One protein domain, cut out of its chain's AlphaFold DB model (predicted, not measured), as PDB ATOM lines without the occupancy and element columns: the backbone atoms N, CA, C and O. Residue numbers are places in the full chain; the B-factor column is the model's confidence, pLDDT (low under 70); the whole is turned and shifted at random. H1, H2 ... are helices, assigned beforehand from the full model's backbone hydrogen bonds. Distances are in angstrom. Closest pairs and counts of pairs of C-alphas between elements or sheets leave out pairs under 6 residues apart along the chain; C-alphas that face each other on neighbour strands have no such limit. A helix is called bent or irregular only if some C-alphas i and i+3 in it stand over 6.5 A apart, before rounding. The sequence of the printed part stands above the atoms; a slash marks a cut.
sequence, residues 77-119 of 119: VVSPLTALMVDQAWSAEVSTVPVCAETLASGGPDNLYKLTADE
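Overview. This is residues 77 to 119 of the 119 residues of the protein "DEAD domain-containing protein" of Piloderma croceum (strain F 1598) (UniProt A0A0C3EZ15). Two short helices set in a corner, H2 and H3, make one side of a small rounded domain, and a longer helix, H1, makes the other. The link of residues 91 to 100 folds back from the end of H1 and runs through the middle, between H1 and the corner. The printed part has 43 residues with three named helices, in the order H1, H2, H3, and no named strand; its class is all helix. It is compact, with a radius of gyration of the C-alphas of 9.7 A and spans of 21 by 21 by 16 A.

Arrangement. H1, residues 82 to 90, touches no helix. It is apart from H2, residues 101 to 107, and from H3, residues 109 to 114. H2 and H3 are close but not clearly touching, with 2 pairs of C-alphas within 8 A; the closest C-alphas are those of Thr 103 and Leu 112, 7.1 A apart. Their lines are only just about perpendicular, at 71 degrees. In H1 and H2 every O i to N i+4 pair is within hydrogen-bond range. In H3 0 of 2 such pairs are, beside 1 of 3 O i to N i+3 pairs.

Along the chain. H1 begins at C-alpha 82, (-37.677, -23.912, 24.376), and is 12.3 A long from first to last C-alpha. H2 begins at C-alpha 101, (-43.535, -28.021, 29.776), and is 10.3 A long. H3 is 10.5 A long and ends at C-alpha 114, (-40.155, -42.232, 23.123). H3 is irregular: C-alphas 110 and 113 are 7.8 A apart.

Size, cuts and confidence. The C-alphas of Pro 80 and Glu 119, the two farthest apart, are 25.7 A from each other. The printed part has no cut and ends at the chain's last residue, 119. The link from H1 to H2 is short, with 10 residues, and the link from H2 to H3 is tight, with 1 residue. The mean pLDDT of the printed part is 82.8; residues 114 to 119, of which 114 belongs to H3, are under 70.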
ATOM      1  N   VAL A  77     -28.011 -30.124  29.235       93.31
ATOM      2  CA  VAL A  77     -27.888 -28.809  28.601       93.31
ATOM      3  C   VAL A  77     -29.092 -27.964  28.988       93.31
ATOM      4  O   VAL A  77     -30.232 -28.324  28.705       93.31
ATOM      5  N   VAL A  78     -28.839 -26.819  29.619       94.06
ATOM      6  CA  VAL A  78     -29.882 -25.845  29.955       94.06
ATOM      7  C   VAL A  78     -29.856 -24.730  28.918       94.06
ATOM      8  O   VAL A  78     -28.861 -24.022  28.778       94.06
ATOM      9  N   SER A  79     -30.959 -24.569  28.189       92.12
ATOM     10  CA  SER A  79     -31.138 -23.513  27.191       92.12
ATOM     11  C   SER A  79     -32.269 -22.573  27.618       92.12
ATOM     12  O   SER A  79     -33.296 -23.047  28.104       92.12
ATOM     13  N   PRO A  80     -32.126 -21.248  27.431       92.12
ATOM     14  CA  PRO A  80     -33.162 -20.287  27.810       92.12
ATOM     15  C   PRO A  80     -34.387 -20.307  26.884       92.12
ATOM     16  O   PRO A  80     -35.426 -19.762  27.248       92.12
ATOM     17  N   LEU A  81     -34.277 -20.880  25.681       93.31
ATOM     18  CA  LEU A  81     -35.341 -20.866  24.678       93.31
ATOM     19  C   LEU A  81     -35.797 -22.292  24.365       93.31
ATOM     20  O   LEU A  81     -35.032 -23.066  23.789       93.31
ATOM     21  N   THR A  82     -37.062 -22.605  24.665       92.00
ATOM     22  CA  THR A  82     -37.677 -23.912  24.376       92.00
ATOM     23  C   THR A  82     -37.519 -24.306  22.909       92.00
ATOM     24  O   THR A  82     -37.087 -25.414  22.619       92.00
ATOM     25  N   ALA A  83     -37.791 -23.384  21.978       90.75
ATOM     26  CA  ALA A  83     -37.664 -23.652  20.545       90.75
ATOM     27  C   ALA A  83     -36.233 -24.056  20.149       90.75
ATOM     28  O   ALA A  83     -36.051 -24.991  19.377       90.75
ATOM     29  N   LEU A  84     -35.220 -23.396  20.722       90.38
ATOM     30  CA  LEU A  84     -33.816 -23.726  20.471       90.38
ATOM     31  C   LEU A  84     -33.434 -25.076  21.084       90.38
ATOM     32  O   LEU A  84     -32.707 -25.841  20.466       90.38
ATOM     33  N   MET A  85     -33.909 -25.362  22.299       92.06
ATOM     34  CA  MET A  85     -33.676 -26.645  22.966       92.06
ATOM     35  C   MET A  85     -34.238 -27.806  22.139       92.06
ATOM     36  O   MET A  85     -33.554 -28.804  21.941       92.06
ATOM     37  N   VAL A  86     -35.475 -27.667  21.658       90.19
ATOM     38  CA  VAL A  86     -36.154 -28.686  20.854       90.19
ATOM     39  C   VAL A  86     -35.430 -28.905  19.521       90.19
ATOM     40  O   VAL A  86     -35.128 -30.044  19.183       90.19
ATOM     41  N   ASP A  87     -35.064 -27.828  18.820       90.19
ATOM     42  CA  ASP A  87     -34.305 -27.895  17.562       90.19
ATOM     43  C   ASP A  87     -32.939 -28.586  17.734       90.19
ATOM     44  O   ASP A  87     -32.568 -29.468  16.955       90.19
ATOM     45  N   GLN A  88     -32.213 -28.247  18.807       89.94
ATOM     46  CA  GLN A  88     -30.939 -28.882  19.147       89.94
ATOM     47  C   GLN A  88     -31.098 -30.361  19.503       89.94
ATOM     48  O   GLN A  88     -30.253 -31.159  19.111       89.94
ATOM     49  N   ALA A  89     -32.155 -30.729  20.230       90.31
ATOM     50  CA  ALA A  89     -32.403 -32.111  20.622       90.31
ATOM     51  C   ALA A  89     -32.766 -32.996  19.424       90.31
ATOM     52  O   ALA A  89     -32.265 -34.110  19.316       90.31
ATOM     53  N   TRP A  90     -33.599 -32.500  18.507       88.94
ATOM     54  CA  TRP A  90     -33.989 -33.245  17.306       88.94
ATOM     55  C   TRP A  90     -32.878 -33.345  16.264       88.94
ATOM     56  O   TRP A  90     -32.837 -34.311  15.509       88.94
ATOM     57  N   SER A  91     -31.965 -32.374  16.235       89.06
ATOM     58  CA  SER A  91     -30.813 -32.387  15.327       89.06
ATOM     59  C   SER A  91     -29.588 -33.112  15.896       89.06
ATOM     60  O   SER A  91     -28.561 -33.171  15.222       89.06
ATOM     61  N   ALA A  92     -29.654 -33.619  17.130       90.19
ATOM     62  CA  ALA A  92     -28.516 -34.246  17.789       90.19
ATOM     63  C   ALA A  92     -28.191 -35.620  17.187       90.19
ATOM     64  O   ALA A  92     -29.067 -36.458  16.985       90.19
ATOM     65  N   GLU A  93     -26.904 -35.893  16.971       90.62
ATOM     66  CA  GLU A  93     -26.430 -37.206  16.520       90.62
ATOM     67  C   GLU A  93     -26.374 -38.255  17.648       90.62
ATOM     68  O   GLU A  93     -26.168 -39.442  17.395       90.62
ATOM     69  N   VAL A  94     -26.562 -37.827  18.898       89.19
ATOM     70  CA  VAL A  94     -26.672 -38.688  20.084       89.19
ATOM     71  C   VAL A  94     -28.102 -38.693  20.601       89.19
ATOM     72  O   VAL A  94     -28.828 -37.711  20.446       89.19
ATOM     73  N   SER A  95     -28.497 -39.787  21.261       89.19
ATOM     74  CA  SER A  95     -29.816 -39.889  21.889       89.19
ATOM     75  C   SER A  95     -30.026 -38.719  22.848       89.19
ATOM     76  O   SER A  95     -29.341 -38.598  23.863       89.19
ATOM     77  N   THR A  96     -30.952 -37.837  22.485       90.88
ATOM     78  CA  THR A  96     -31.208 -36.588  23.194       90.88
ATOM     79  C   THR A  96     -32.699 -36.448  23.416       90.88
ATOM     80  O   THR A  96     -33.506 -36.728  22.532       90.88
ATOM     81  N   VAL A  97     -33.064 -36.012  24.617       90.88
ATOM     82  CA  VAL A  97     -34.455 -35.867  25.034       90.88
ATOM     83  C   VAL A  97     -34.694 -34.410  25.432       90.88
ATOM     84  O   VAL A  97     -34.083 -33.944  26.397       90.88
ATOM     85  N   PRO A  98     -35.566 -33.669  24.724       92.12
ATOM     86  CA  PRO A  98     -35.942 -32.322  25.127       92.12
ATOM     87  C   PRO A  98     -36.920 -32.376  26.306       92.12
ATOM     88  O   PRO A  98     -37.971 -33.016  26.239       92.12
ATOM     89  N   VAL A  99     -36.604 -31.662  27.386       91.88
ATOM     90  CA  VAL A  99     -37.438 -31.623  28.596       91.88
ATOM     91  C   VAL A  99     -37.926 -30.198  28.842       91.88
ATOM     92  O   VAL A  99     -37.187 -29.346  29.324       91.88
ATOM     93  N   CYS A 100     -39.192 -29.946  28.522       90.50
ATOM     94  CA  CYS A 100     -39.891 -28.694  28.800       90.50
ATOM     95  C   CYS A 100     -41.368 -28.958  29.118       90.50
ATOM     96  O   CYS A 100     -41.835 -30.098  29.074       90.50
ATOM     97  N   ALA A 101     -42.114 -27.905  29.453       88.94
ATOM     98  CA  ALA A 101     -43.535 -28.021  29.776       88.94
ATOM     99  C   ALA A 101     -44.330 -28.674  28.633       88.94
ATOM    100  O   ALA A 101     -45.209 -29.493  28.879       88.94
ATOM    101  N   GLU A 102     -43.983 -28.354  27.390       86.25
ATOM    102  CA  GLU A 102     -44.624 -28.858  26.183       86.25
ATOM    103  C   GLU A 102     -44.372 -30.358  25.978       86.25
ATOM    104  O   GLU A 102     -45.326 -31.097  25.739       86.25
ATOM    105  N   THR A 103     -43.128 -30.832  26.122       86.25
ATOM    106  CA  THR A 103     -42.799 -32.262  25.950       86.25
ATOM    107  C   THR A 103     -43.320 -33.117  27.104       86.25
ATOM    108  O   THR A 103     -43.748 -34.253  26.904       86.25
ATOM    109  N   LEU A 104     -43.374 -32.550  28.312       87.75
ATOM    110  CA  LEU A 104     -44.027 -33.175  29.461       87.75
ATOM    111  C   LEU A 104     -45.546 -33.257  29.284       87.75
ATOM    112  O   LEU A 104     -46.144 -34.257  29.669       87.75
ATOM    113  N   ALA A 105     -46.176 -32.233  28.704       86.25
ATOM    114  CA  ALA A 105     -47.613 -32.234  28.452       86.25
ATOM    115  C   ALA A 105     -48.016 -33.212  27.337       86.25
ATOM    116  O   ALA A 105     -49.095 -33.796  27.417       86.25
ATOM    117  N   SER A 106     -47.175 -33.399  26.313       81.62
ATOM    118  CA  SER A 106     -47.479 -34.282  25.182       81.62
ATOM    119  C   SER A 106     -47.244 -35.765  25.485       81.62
ATOM    120  O   SER A 106     -48.087 -36.589  25.140       81.62
ATOM    121  N   GLY A 107     -46.129 -36.118  26.135       75.81
ATOM    122  CA  GLY A 107     -45.767 -37.517  26.404       75.81
ATOM    123  C   GLY A 107     -45.945 -37.970  27.853       75.81
ATOM    124  O   GLY A 107     -46.017 -39.172  28.115       75.81
ATOM    125  N   GLY A 108     -46.023 -37.046  28.812       78.06
ATOM    126  CA  GLY A 108     -45.885 -37.371  30.232       78.06
ATOM    127  C   GLY A 108     -44.443 -37.751  30.616       78.06
ATOM    128  O   GLY A 108     -43.611 -38.031  29.750       78.06
ATOM    129  N   PRO A 109     -44.120 -37.783  31.922       75.25
ATOM    130  CA  PRO A 109     -42.754 -38.017  32.403       75.25
ATOM    131  C   PRO A 109     -42.186 -39.388  31.999       75.25
ATOM    132  O   PRO A 109     -40.988 -39.504  31.754       75.25
ATOM    133  N   ASP A 110     -43.038 -40.408  31.864       80.88
ATOM    134  CA  ASP A 110     -42.611 -41.786  31.592       80.88
ATOM    135  C   ASP A 110     -42.349 -42.078  30.103       80.88
ATOM    136  O   ASP A 110     -41.774 -43.118  29.773       80.88
ATOM    137  N   ASN A 111     -42.751 -41.191  29.182       77.31
ATOM    138  CA  ASN A 111     -42.585 -41.413  27.738       77.31
ATOM    139  C   ASN A 111     -41.608 -40.444  27.068       77.31
ATOM    140  O   ASN A 111     -41.494 -40.470  25.847       77.31
ATOM    141  N   LEU A 112     -40.863 -39.633  27.824       78.50
ATOM    142  CA  LEU A 112     -39.933 -38.655  27.246       78.50
ATOM    143  C   LEU A 112     -38.891 -39.296  26.305       78.50
ATOM    144  O   LEU A 112     -38.579 -38.731  25.264       78.50
ATOM    145  N   TYR A 113     -38.428 -40.513  26.608       73.31
ATOM    146  CA  TYR A 113     -37.495 -41.269  25.754       73.31
ATOM    147  C   TYR A 113     -38.109 -41.810  24.455       73.31
ATOM    148  O   TYR A 113     -37.376 -42.266  23.585       73.31
ATOM    149  N   LYS A 114     -39.439 -41.796  24.330       68.31
ATOM    150  CA  LYS A 114     -40.155 -42.232  23.123       68.31
ATOM    151  C   LYS A 114     -40.460 -41.070  22.179       68.31
ATOM    152  O   LYS A 114     -40.830 -41.315  21.044       68.31
ATOM    153  N   LEU A 115     -40.286 -39.826  22.634       61.78
ATOM    154  CA  LEU A 115     -40.523 -38.602  21.857       61.78
ATOM    155  C   LEU A 115     -39.325 -38.222  20.961       61.78
ATOM    156  O   LEU A 115     -39.072 -37.042  20.711       61.78
ATOM    157  N   THR A 116     -38.541 -39.205  20.521       55.56
ATOM    158  CA  THR A 116     -37.494 -38.992  19.515       55.56
ATOM    159  C   THR A 116     -38.145 -38.751  18.156       55.56
ATOM    160  O   THR A 116     -39.227 -39.272  17.921       55.56
ATOM    161  N   ALA A 117     -37.501 -37.965  17.287       53.12
ATOM    162  CA  ALA A 117     -38.049 -37.322  16.079       53.12
ATOM    163  C   ALA A 117     -38.635 -38.234  14.964       53.12
ATOM    164  O   ALA A 117     -38.847 -37.759  13.853       53.12
ATOM    165  N   ASP A 118     -38.919 -39.501  15.255       43.69
ATOM    166  CA  ASP A 118     -39.567 -40.470  14.374       43.69
ATOM    167  C   ASP A 118     -40.990 -40.818  14.873       43.69
ATOM    168  O   ASP A 118     -41.281 -41.976  15.170       43.69
ATOM    169  N   GLU A 119     -41.869 -39.810  14.963       37.91
ATOM    170  CA  GLU A 119     -43.330 -39.893  14.730       37.91
ATOM    171  C   GLU A 119     -43.836 -38.588  14.092       37.91
ATOM    172  O   GLU A 119     -43.531 -37.496  14.630       37.91
TER     173      GLU A 119